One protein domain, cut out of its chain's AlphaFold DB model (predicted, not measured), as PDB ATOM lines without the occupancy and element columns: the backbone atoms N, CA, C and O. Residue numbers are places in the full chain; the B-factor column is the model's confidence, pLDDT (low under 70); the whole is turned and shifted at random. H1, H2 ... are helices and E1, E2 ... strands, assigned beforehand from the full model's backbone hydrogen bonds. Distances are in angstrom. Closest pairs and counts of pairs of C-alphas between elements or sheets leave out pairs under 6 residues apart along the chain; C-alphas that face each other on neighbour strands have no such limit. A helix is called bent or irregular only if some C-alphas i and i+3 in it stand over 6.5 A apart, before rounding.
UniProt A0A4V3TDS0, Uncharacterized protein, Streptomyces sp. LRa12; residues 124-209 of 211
ATOM      1  N   THR A 124     281.079 427.365 280.413       86.75
ATOM      2  CA  THR A 124     282.150 426.423 280.746       86.75
ATOM      3  C   THR A 124     282.816 425.916 279.475       86.75
ATOM      4  O   THR A 124     282.217 425.185 278.684       86.75
ATOM      5  N   PHE A 125     284.073 426.301 279.295       86.62
ATOM      6  CA  PHE A 125     284.880 425.908 278.150       86.62
ATOM      7  C   PHE A 125     285.433 424.485 278.303       86.62
ATOM      8  O   PHE A 125     285.897 424.107 279.379       86.62
ATOM      9  N   PHE A 126     285.461 423.729 277.205       85.81
ATOM     10  CA  PHE A 126     286.127 422.431 277.120       85.81
ATOM     11  C   PHE A 126     286.870 422.273 275.785       85.81
ATOM     12  O   PHE A 126     286.473 422.822 274.756       85.81
ATOM     13  N   GLN A 127     287.953 421.499 275.807       87.62
ATOM     14  CA  GLN A 127     288.715 421.095 274.624       87.62
ATOM     15  C   GLN A 127     289.379 419.752 274.912       87.62
ATOM     16  O   GLN A 127     290.204 419.670 275.823       87.62
ATOM     17  N   LEU A 128     289.016 418.706 274.171       86.25
ATOM     18  CA  LEU A 128     289.439 417.341 274.498       86.25
ATOM     19  C   LEU A 128     290.940 417.110 274.323       86.25
ATOM     20  O   LEU A 128     291.541 416.423 275.146       86.25
ATOM     21  N   SER A 129     291.576 417.750 273.341       81.88
ATOM     22  CA  SER A 129     293.033 417.694 273.170       81.88
ATOM     23  C   SER A 129     293.847 418.343 274.298       81.88
ATOM     24  O   SER A 129     295.073 418.206 274.328       81.88
ATOM     25  N   LYS A 130     293.217 419.061 275.241       80.06
ATOM     26  CA  LYS A 130     293.902 419.674 276.388       80.06
ATOM     27  C   LYS A 130     293.705 418.828 277.644       80.06
ATOM     28  O   LYS A 130     292.600 418.390 277.960       80.06
ATOM     29  N   GLY A 131     294.782 418.658 278.414       79.62
ATOM     30  CA  GLY A 131     294.735 417.956 279.698       79.62
ATOM     31  C   GLY A 131     293.648 418.533 280.612       79.62
ATOM     32  O   GLY A 131     293.639 419.729 280.889       79.62
ATOM     33  N   GLY A 132     292.718 417.684 281.058       84.12
ATOM     34  CA  GLY A 132     291.587 418.081 281.904       84.12
ATOM     35  C   GLY A 132     290.355 418.620 281.163       84.12
ATOM     36  O   GLY A 132     289.360 418.922 281.822       84.12
ATOM     37  N   GLY A 133     290.366 418.710 279.828       85.31
ATOM     38  CA  GLY A 133     289.221 419.178 279.040       85.31
ATOM     39  C   GLY A 133     287.976 418.302 279.197       85.31
ATOM     40  O   GLY A 133     286.918 418.816 279.558       85.31
ATOM     41  N   ALA A 134     288.122 416.981 279.035       88.44
ATOM     42  CA  ALA A 134     287.040 416.016 279.271       88.44
ATOM     43  C   ALA A 134     286.494 416.122 280.704       88.44
ATOM     44  O   ALA A 134     285.295 416.283 280.914       88.44
ATOM     45  N   LYS A 135     287.386 416.156 281.702       89.88
ATOM     46  CA  LYS A 135     287.016 416.331 283.116       89.88
ATOM     47  C   LYS A 135     286.233 417.625 283.363       89.88
ATOM     48  O   LYS A 135     285.291 417.623 284.145       89.88
ATOM     49  N   THR A 136     286.605 418.722 282.706       88.31
ATOM     50  CA  THR A 136     285.915 420.016 282.837       88.31
ATOM     51  C   THR A 136     284.483 419.931 282.315       88.31
ATOM     52  O   THR A 136     283.559 420.378 282.993       88.31
ATOM     53  N   PHE A 137     284.296 419.293 281.155       91.50
ATOM     54  CA  PHE A 137     282.971 419.003 280.615       91.50
ATOM     55  C   PHE A 137     282.158 418.122 281.574       91.50
ATOM     56  O   PHE A 137     281.059 418.494 281.971       91.50
ATOM     57  N   ILE A 138     282.720 416.986 281.999       92.38
ATOM     58  CA  ILE A 138     282.040 416.015 282.869       92.38
ATOM     59  C   ILE A 138     281.609 416.668 284.187       92.38
ATOM     60  O   ILE A 138     280.461 416.514 284.593       92.38
ATOM     61  N   ASN A 139     282.478 417.457 284.822       89.94
ATOM     62  CA  ASN A 139     282.141 418.178 286.050       89.94
ATOM     63  C   ASN A 139     280.981 419.168 285.845       89.94
ATOM     64  O   ASN A 139     280.129 419.310 286.721       89.94
ATOM     65  N   ALA A 140     280.928 419.849 284.694       90.00
ATOM     66  CA  ALA A 140     279.830 420.760 284.373       90.00
ATOM     67  C   ALA A 140     278.495 420.018 284.211       90.00
ATOM     68  O   ALA A 140     277.466 420.500 284.679       90.00
ATOM     69  N   ILE A 141     278.517 418.830 283.599       92.56
ATOM     70  CA  ILE A 141     277.345 417.953 283.492       92.56
ATOM     71  C   ILE A 141     276.921 417.424 284.864       92.56
ATOM     72  O   ILE A 141     275.741 417.464 285.195       92.56
ATOM     73  N   GLN A 142     277.866 416.996 285.702       91.56
ATOM     74  CA  GLN A 142     277.574 416.505 287.054       91.56
ATOM     75  C   GLN A 142     276.892 417.556 287.939       91.56
ATOM     76  O   GLN A 142     276.056 417.197 288.767       91.56
ATOM     77  N   GLY A 143     277.217 418.838 287.749       88.88
ATOM     78  CA  GLY A 143     276.572 419.958 288.437       88.88
ATOM     79  C   GLY A 143     275.203 420.364 287.874       88.88
ATOM     80  O   GLY A 143     274.576 421.270 288.420       88.88
ATOM     81  N   MET A 144     274.733 419.739 286.790       88.94
ATOM     82  CA  MET A 144     273.466 420.073 286.139       88.94
ATOM     83  C   MET A 144     272.300 419.256 286.717       88.94
ATOM     84  O   MET A 144     272.416 418.051 286.936       88.94
ATOM     85  N   SER A 145     271.155 419.913 286.930       90.56
ATOM     86  CA  SER A 145     269.897 419.282 287.368       90.56
ATOM     87  C   SER A 145     268.793 419.290 286.305       90.56
ATOM     88  O   SER A 145     267.804 418.574 286.430       90.56
ATOM     89  N   ASP A 146     268.937 420.092 285.247       90.12
ATOM     90  CA  ASP A 146     267.955 420.184 284.167       90.12
ATOM     91  C   ASP A 146     268.151 419.040 283.157       90.12
ATOM     92  O   ASP A 146     269.007 419.091 282.270       90.12
ATOM     93  N   VAL A 147     267.324 418.000 283.281       91.31
ATOM     94  CA  VAL A 147     267.329 416.826 282.392       91.31
ATOM     95  C   VAL A 147     267.005 417.193 280.943       91.31
ATOM     96  O   VAL A 147     267.581 416.621 280.014       91.31
ATOM     97  N   THR A 148     266.121 418.167 280.710       90.50
ATOM     98  CA  THR A 148     265.776 418.608 279.348       90.50
ATOM     99  C   THR A 148     266.986 419.238 278.674       90.50
ATOM    100  O   THR A 148     267.285 418.957 277.511       90.50
ATOM    101  N   ARG A 149     267.723 420.052 279.429       89.38
ATOM    102  CA  ARG A 149     268.992 420.633 279.004       89.38
ATOM    103  C   ARG A 149     270.028 419.537 278.723       89.38
ATOM    104  O   ARG A 149     270.592 419.524 277.634       89.38
ATOM    105  N   MET A 150     270.213 418.563 279.611       91.94
ATOM    106  CA  MET A 150     271.148 417.450 279.372       91.94
ATOM    107  C   MET A 150     270.820 416.654 278.099       91.94
ATOM    108  O   MET A 150     271.709 416.418 277.281       91.94
ATOM    109  N   ARG A 151     269.543 416.330 277.853       92.44
ATOM    110  CA  ARG A 151     269.104 415.649 276.617       92.44
ATOM    111  C   ARG A 151     269.435 416.444 275.353       92.44
ATOM    112  O   ARG A 151     269.811 415.865 274.338       92.44
ATOM    113  N   ARG A 152     269.339 417.774 275.403       90.50
ATOM    114  CA  ARG A 152     269.743 418.632 274.280       90.50
ATOM    115  C   ARG A 152     271.261 418.616 274.057       90.50
ATOM    116  O   ARG A 152     271.664 418.457 272.910       90.50
ATOM    117  N   ILE A 153     272.085 418.709 275.112       91.94
ATOM    118  CA  ILE A 153     273.556 418.557 275.007       91.94
ATOM    119  C   ILE A 153     273.891 417.208 274.371       91.94
ATOM    120  O   ILE A 153     274.705 417.150 273.453       91.94
ATOM    121  N   ARG A 154     273.238 416.129 274.818       93.38
ATOM    122  CA  ARG A 154     273.432 414.787 274.263       93.38
ATOM    123  C   ARG A 154     273.188 414.769 272.756       93.38
ATOM    124  O   ARG A 154     274.042 414.313 272.005       93.38
ATOM    125  N   ASN A 155     272.057 415.310 272.305       91.94
ATOM    126  CA  ASN A 155     271.729 415.365 270.880       91.94
ATOM    127  C   ASN A 155     272.754 416.193 270.084       91.94
ATOM    128  O   ASN A 155     273.130 415.801 268.984       91.94
ATOM    129  N   GLN A 156     273.255 417.295 270.650       91.06
ATOM    130  CA  GLN A 156     274.305 418.114 270.030       91.06
ATOM    131  C   GLN A 156     275.645 417.367 269.924       91.06
ATOM    132  O   GLN A 156     276.337 417.498 268.915       91.06
ATOM    133  N   LEU A 157     276.009 416.564 270.930       92.62
ATOM    134  CA  LEU A 157     277.195 415.701 270.881       92.62
ATOM    135  C   LEU A 157     277.047 414.590 269.833       92.62
ATOM    136  O   LEU A 157     278.001 414.299 269.118       92.62
ATOM    137  N   VAL A 158     275.859 413.990 269.711       92.75
ATOM    138  CA  VAL A 158     275.576 412.973 268.684       92.75
ATOM    139  C   VAL A 158     275.698 413.572 267.281       92.75
ATOM    140  O   VAL A 158     276.418 413.014 266.456       92.75
ATOM    141  N   ALA A 159     275.106 414.745 267.039       90.88
ATOM    142  CA  ALA A 159     275.251 415.464 265.770       90.88
ATOM    143  C   ALA A 159     276.724 415.788 265.456       90.88
ATOM    144  O   ALA A 159     277.193 415.605 264.335       90.88
ATOM    145  N   ALA A 160     277.493 416.219 266.461       90.38
ATOM    146  CA  ALA A 160     278.928 416.473 266.325       90.38
ATOM    147  C   ALA A 160     279.732 415.207 265.983       90.38
ATOM    148  O   ALA A 160     280.686 415.269 265.201       90.38
ATOM    149  N   ARG A 161     279.337 414.054 266.530       91.31
ATOM    150  CA  ARG A 161     279.952 412.761 266.213       91.31
ATOM    151  C   ARG A 161     279.672 412.368 264.770       91.31
ATOM    152  O   ARG A 161     280.601 412.000 264.060       91.31
ATOM    153  N   GLU A 162     278.427 412.501 264.327       89.62
ATOM    154  CA  GLU A 162     278.012 412.222 262.945       89.62
ATOM    155  C   GLU A 162     278.671 413.170 261.934       89.62
ATOM    156  O   GLU A 162     279.015 412.762 260.827       89.62
ATOM    157  N   ALA A 163     278.944 414.415 262.337       86.44
ATOM    158  CA  ALA A 163     279.729 415.365 261.554       86.44
ATOM    159  C   ALA A 163     281.232 415.027 261.474       86.44
ATOM    160  O   ALA A 163     281.960 415.666 260.707       86.44
ATOM    161  N   GLY A 164     281.708 414.035 262.235       86.69
ATOM    162  CA  GLY A 164     283.101 413.592 262.227       86.69
ATOM    163  C   GLY A 164     284.065 414.621 262.817       86.69
ATOM    164  O   GLY A 164     285.172 414.788 262.294       86.69
ATOM    165  N   ILE A 165     283.649 415.338 263.871       85.44
ATOM    166  CA  ILE A 165     284.516 416.296 264.575       85.44
ATOM    167  C   ILE A 165     285.676 415.543 265.239       85.44
ATOM    168  O   ILE A 165     285.461 414.619 266.024       85.44
ATOM    169  N   SER A 166     286.911 415.925 264.911       79.81
ATOM    170  CA  SER A 166     288.128 415.207 265.326       79.81
ATOM    171  C   SER A 166     288.665 415.626 266.700       79.81
ATOM    172  O   SER A 166     289.021 414.760 267.496       79.81
ATOM    173  N   ASP A 167     288.685 416.927 267.001       80.69
ATOM    174  CA  ASP A 167     289.062 417.490 268.309       80.69
ATOM    175  C   ASP A 167     287.929 418.373 268.850       80.69
ATOM    176  O   ASP A 167     287.895 419.579 268.595       80.69
ATOM    177  N   PRO A 168     286.954 417.782 269.561       84.31
ATOM    178  CA  PRO A 168     285.831 418.520 270.106       84.31
ATOM    179  C   PRO A 168     286.267 419.640 271.043       84.31
ATOM    180  O   PRO A 168     286.875 419.431 272.100       84.31
ATOM    181  N   GLN A 169     285.860 420.840 270.661       86.50
ATOM    182  CA  GLN A 169     286.108 422.056 271.396       86.50
ATOM    183  C   GLN A 169     284.851 422.913 271.437       86.50
ATOM    184  O   GLN A 169     284.288 423.266 270.397       86.50
ATOM    185  N   GLY A 170     284.452 423.320 272.638       87.69
ATOM    186  CA  GLY A 170     283.220 424.066 272.792       87.69
ATOM    187  C   GLY A 170     283.051 424.800 274.109       87.69
ATOM    188  O   GLY A 170     283.947 424.882 274.952       87.69
ATOM    189  N   MET A 171     281.858 425.359 274.245       87.94
ATOM    190  CA  MET A 171     281.390 426.111 275.396       87.94
ATOM    191  C   MET A 171     280.012 425.597 275.798       87.94
ATOM    192  O   MET A 171     279.082 425.645 274.995       87.94
ATOM    193  N   ILE A 172     279.852 425.147 277.039       88.38
ATOM    194  CA  ILE A 172     278.529 424.925 277.633       88.38
ATOM    195  C   ILE A 172     278.026 426.294 278.095       88.38
ATOM    196  O   ILE A 172     278.519 426.806 279.099       88.38
ATOM    197  N   SER A 173     277.095 426.904 277.349       84.44
ATOM    198  CA  SER A 173     276.616 428.274 277.619       84.44
ATOM    199  C   SER A 173     276.026 428.402 279.023       84.44
ATOM    200  O   SER A 173     275.307 427.515 279.471       84.44
ATOM    201  N   ASN A 174     276.269 429.506 279.726       77.81
ATOM    202  CA  ASN A 174     275.585 429.768 280.995       77.81
ATOM    203  C   ASN A 174     274.103 430.119 280.798       77.81
ATOM    204  O   ASN A 174     273.312 429.906 281.716       77.81
ATOM    205  N   ASP A 175     273.716 430.604 279.614       75.25
ATOM    206  CA  ASP A 175     272.329 430.939 279.306       75.25
ATOM    207  C   ASP A 175     271.540 429.674 278.898       75.25
ATOM    208  O   ASP A 175     271.790 429.091 277.835       75.25
ATOM    209  N   PRO A 176     270.557 429.228 279.705       65.12
ATOM    210  CA  PRO A 176     269.726 428.075 279.365       65.12
ATOM    211  C   PRO A 176     268.841 428.299 278.123       65.12
ATOM    212  O   PRO A 176     268.376 427.321 277.536       65.12
ATOM    213  N   ARG A 177     268.616 429.552 277.696       64.81
ATOM    214  CA  ARG A 177     267.809 429.912 276.515       64.81
ATOM    215  C   ARG A 177     268.598 429.851 275.209       64.81
ATOM    216  O   ARG A 177     268.004 429.559 274.177       64.81
ATOM    217  N   GLU A 178     269.910 430.092 275.242       60.97
ATOM    218  CA  GLU A 178     270.754 430.129 274.035       60.97
ATOM    219  C   GLU A 178     271.038 428.756 273.430       60.97
ATOM    220  O   GLU A 178     271.420 428.666 272.268       60.97
ATOM    221  N   GLY A 179     270.817 427.681 274.183       52.44
ATOM    222  CA  GLY A 179     270.957 426.334 273.650       52.44
ATOM    223  C   GLY A 179     272.286 425.671 274.000       52.44
ATOM    224  O   GLY A 179     273.067 425.323 273.131       52.44
ATOM    225  N   VAL A 180     272.448 425.372 275.287       75.69
ATOM    226  CA  VAL A 180     273.007 424.123 275.842       75.69
ATOM    227  C   VAL A 180     274.503 423.808 275.604       75.69
ATOM    228  O   VAL A 180     275.176 423.502 276.587       75.69
ATOM    229  N   MET A 181     275.068 423.952 274.400       84.81
ATOM    230  CA  MET A 181     276.503 423.846 274.089       84.81
ATOM    231  C   MET A 181     276.794 424.379 272.673       84.81
ATOM    232  O   MET A 181     276.013 424.135 271.762       84.81
ATOM    233  N   PHE A 182     277.927 425.057 272.467       85.62
ATOM    234  CA  PHE A 182     278.390 425.538 271.156       85.62
ATOM    235  C   PHE A 182     279.799 425.042 270.834       85.62
ATOM    236  O   PHE A 182     280.673 425.107 271.697       85.62
ATOM    237  N   PHE A 183     280.045 424.630 269.589       84.25
ATOM    238  CA  PHE A 183     281.380 424.275 269.100       84.25
ATOM    239  C   PHE A 183     282.094 425.503 268.521       84.25
ATOM    240  O   PHE A 183     281.495 426.286 267.784       84.25
ATOM    241  N   LEU A 184     283.365 425.702 268.887       73.19
ATOM    242  CA  LEU A 184     284.103 426.944 268.597       73.19
ATOM    243  C   LEU A 184     285.200 426.786 267.534       73.19
ATOM    244  O   LEU A 184     285.578 427.777 266.909       73.19
ATOM    245  N   ASP A 185     285.702 425.568 267.337       71.00
ATOM    246  CA  ASP A 185     286.658 425.212 266.287       71.00
ATOM    247  C   ASP A 185     286.232 423.856 265.726       71.00
ATOM    248  O   ASP A 185     286.197 422.861 266.452       71.00
ATOM    249  N   ILE A 186     285.799 423.840 264.467       72.12
ATOM    250  CA  ILE A 186     285.249 422.644 263.833       72.12
ATOM    251  C   ILE A 186     286.235 422.184 262.784       72.12
ATOM    252  O   ILE A 186     286.311 422.772 261.714       72.12
ATOM    253  N   HIS A 187     286.938 421.107 263.113       76.00
ATOM    254  CA  HIS A 187     287.744 420.345 262.173       76.00
ATOM    255  C   HIS A 187     287.012 419.040 261.896       76.00
ATOM    256  O   HIS A 187     286.789 418.236 262.809       76.00
ATOM    257  N   THR A 188     286.593 418.853 260.650       62.28
ATOM    258  CA  THR A 188     285.853 417.667 260.210       62.28
ATOM    259  C   THR A 188     286.782 416.727 259.449       62.28
ATOM    260  O   THR A 188     287.693 417.163 258.753       62.28
ATOM    261  N   GLY A 189     286.575 415.417 259.582       62.91
ATOM    262  CA  GLY A 189     287.442 414.401 258.960       62.91
ATOM    263  C   GLY A 189     288.079 413.430 259.952       62.91
ATOM    264  O   GLY A 189     288.919 412.622 259.564       62.91
ATOM    265  N   GLY A 190     287.677 413.493 261.223       72.25
ATOM    266  CA  GLY A 190     287.942 412.442 262.197       72.25
ATOM    267  C   GLY A 190     286.845 411.377 262.219       72.25
ATOM    268  O   GLY A 190     285.846 411.454 261.507       72.25
ATOM    269  N   THR A 191     287.020 410.396 263.101       70.75
ATOM    270  CA  THR A 191     286.046 409.323 263.369       70.75
ATOM    271  C   THR A 191     284.889 409.767 264.268       70.75
ATOM    272  O   THR A 191     283.920 409.032 264.414       70.75
ATOM    273  N   GLY A 192     285.005 410.924 264.932       73.50
ATOM    274  CA  GLY A 192     284.049 411.387 265.944       73.50
ATOM    275  C   GLY A 192     284.137 410.654 267.292       73.50
ATOM    276  O   GLY A 192     283.487 411.073 268.246       73.50
ATOM    277  N   SER A 193     284.965 409.611 267.420       77.44
ATOM    278  CA  SER A 193     285.017 408.743 268.613       77.44
ATOM    279  C   SER A 193     285.461 409.458 269.894       77.44
ATOM    280  O   SER A 193     285.172 409.003 270.994       77.44
ATOM    281  N   GLY A 194     286.125 410.615 269.776       80.44
ATOM    282  CA  GLY A 194     286.455 411.461 270.928       80.44
ATOM    283  C   GLY A 194     285.222 411.968 271.689       80.44
ATOM    284  O   GLY A 194     285.329 412.325 272.857       80.44
ATOM    285  N   LEU A 195     284.041 411.973 271.063       89.25
ATOM    286  CA  LEU A 195     282.792 412.417 271.688       89.25
ATOM    287  C   LEU A 195     282.098 411.330 272.516       89.25
ATOM    288  O   LEU A 195     281.246 411.670 273.337       89.25
ATOM    289  N   ASP A 196     282.447 410.052 272.344       91.31
ATOM    290  CA  ASP A 196     281.725 408.942 272.978       91.31
ATOM    291  C   ASP A 196     281.840 408.970 274.511       91.31
ATOM    292  O   ASP A 196     280.872 408.662 275.211       91.31
ATOM    293  N   GLU A 197     282.984 409.413 275.048       91.25
ATOM    294  CA  GLU A 197     283.157 409.628 276.491       91.25
ATOM    295  C   GLU A 197     282.200 410.710 277.013       91.25
ATOM    296  O   GLU A 197     281.551 410.525 278.045       91.25
ATOM    297  N   LEU A 198     282.063 411.821 276.281       93.00
ATOM    298  CA  LEU A 198     281.187 412.925 276.672       93.00
ATOM    299  C   LEU A 198     279.713 412.521 276.598       93.00
ATOM    300  O   LEU A 198     278.954 412.820 277.518       93.00
ATOM    301  N   ILE A 199     279.320 411.811 275.534       95.19
ATOM    302  CA  ILE A 199     277.962 411.273 275.370       95.19
ATOM    303  C   ILE A 199     277.643 410.329 276.533       95.19
ATOM    304  O   ILE A 199     276.625 410.498 277.199       95.19
ATOM    305  N   SER A 200     278.553 409.401 276.839       95.62
ATOM    306  CA  SER A 200     278.381 408.439 277.932       95.62
ATOM    307  C   SER A 200     278.259 409.114 279.300       95.62
ATOM    308  O   SER A 200     277.506 408.651 280.155       95.62
ATOM    309  N   ALA A 201     278.998 410.200 279.540       94.31
ATOM    310  CA  ALA A 201     278.906 410.956 280.788       94.31
ATOM    311  C   ALA A 201     277.553 411.667 280.944       94.31
ATOM    312  O   ALA A 201     277.017 411.730 282.050       94.31
ATOM    313  N   VAL A 202     276.998 412.182 279.843       95.12
ATOM    314  CA  VAL A 202     275.668 412.803 279.832       95.12
ATOM    315  C   VAL A 202     274.579 411.756 280.049       95.12
ATOM    316  O   VAL A 202     273.694 411.990 280.867       95.12
ATOM    317  N   ASP A 203     274.677 410.598 279.393       96.56
ATOM    318  CA  ASP A 203     273.704 409.505 279.526       96.56
ATOM    319  C   ASP A 203     273.626 409.004 280.967       96.56
ATOM    320  O   ASP A 203     272.558 409.060 281.573       96.56
ATOM    321  N   LYS A 204     274.775 408.686 281.577       95.44
ATOM    322  CA  LYS A 204     274.839 408.299 282.997       95.44
ATOM    323  C   LYS A 204     274.194 409.333 283.913       95.44
ATOM    324  O   LYS A 204     273.500 408.977 284.856       95.44
ATOM    325  N   LYS A 205     274.420 410.624 283.645       95.06
ATOM    326  CA  LYS A 205     273.852 411.682 284.479       95.06
ATOM    327  C   LYS A 205     272.343 411.816 284.301       95.06
ATOM    328  O   LYS A 205     271.671 412.178 285.256       95.06
ATOM    329  N   ILE A 206     271.806 411.563 283.109       95.12
ATOM    330  CA  ILE A 206     270.356 411.525 282.871       95.12
ATOM    331  C   ILE A 206     269.731 410.336 283.611       95.12
ATOM    332  O   ILE A 206     268.658 410.493 284.197       95.12
ATOM    333  N   ASP A 207     270.409 409.188 283.620       94.50
ATOM    334  CA  ASP A 207     269.941 407.974 284.293       94.50
ATOM    335  C   ASP A 207     269.808 408.168 285.812       94.50
ATOM    336  O   ASP A 207     268.847 407.669 286.387       94.50
ATOM    337  N   ASP A 208     270.652 408.998 286.447       92.69
ATOM    338  CA  ASP A 208     270.515 409.378 287.871       92.69
ATOM    339  C   ASP A 208     269.140 410.001 288.222       92.69
ATOM    340  O   ASP A 208     268.772 410.068 289.397       92.69
ATOM    341  N   PHE A 209     268.395 410.512 287.233       90.06
ATOM    342  CA  PHE A 209     267.068 411.119 287.412       90.06
ATOM    343  C   PHE A 209     265.920 410.220 286.941       90.06
ATOM    344  O   PHE A 209     264.761 410.642 286.982       90.06
TER     345      PHE A 209
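What this domain is: This is residues 124 to 209 of the 211 residues of an uncharacterized protein of Streptomyces sp. LRa12 (UniProt A0A4V3TDS0). A small sheet of two short antiparallel strands, E1 and E2, lies on one side of three helices, away from H3, with E1 packed on H1. The helices H1, H2 and H3 run at shallow tilts to each other, their centres making a wide triangle in which H3 touches both of the others. From E2 a long link folds back along the edge of the sheet, residues 182 to 183 pairing with E2, before it leads into H3. The printed part has 86 residues with three named helices and two named strands, in the order E1, H1, H2, E2, H3; of the residues in named elements most are helix. It is compact, with a radius of gyration of the C-alphas of 11.8 A and spans of 34 by 24 by 23 A.

How they stand to each other: Start at the sheet, where E1, residues 124 to 127, and E2, residues 169 to 173, are antiparallel neighbours with 169 degrees between their directions. Look for N 124 and O 172, 2.9 A apart, and N 170 and O 126, 3.0 A apart, both pairs within hydrogen-bond range. On E2, residues 170 to 171 also pair, antiparallel, with residues 182 to 183. Next find H1, residues 133 to 142: its closest C-alpha to E1 is that of Gly 133, 4.8 A from that of Gln 127. H1 touches H3, residues 193 to 207, the same way at a shallow tilt of 16 degrees; the closest C-alphas, of Ile 138 and Ala 201, are 6.3 A apart. H3 also touches H2, residues 147 to 162, opposite ways at a shallow tilt of 18 degrees, with the closest C-alphas, of Arg 154 and Ile 199, 5.8 A apart. H1 and H2 are close but not clearly touching, their closest C-alphas, of Ile 141 and Met 150, being 7.5 A apart. E1 is apart from H2 and from H3. In H1 and H2 every O i to N i+4 pair is within hydrogen-bond range; in H3, 9 of 11 are.

Where its parts are: Find C-alpha 124 at (282.150, 426.423, 280.746), where E1 begins; it measures 10.4 A from first to last C-alpha, and E2 12.9 A. H1 measures 14.4 A. Find C-alpha 147 at (267.329, 416.826, 282.392); from there H2 runs 22.7 A to C-alpha 162. H3 runs 21.8 A and ends at C-alpha 207, at (269.941, 407.974, 284.293). H3 is only just irregular: C-alphas 194 and 197 are 6.7 A apart.

The domain as a whole: The two C-alphas farthest apart, those of Gly 189 and Phe 209, are 35.1 A apart. The printed part has no cut. The link from E2 to H3, residues 174 to 192, is long; those from E1 to H1 and from H1 to H2 are tight, and that from H2 to E2 is short. The model's mean pLDDT over the printed part is 85.4, and residues 176 to 179 and 188 to 189 are under 70.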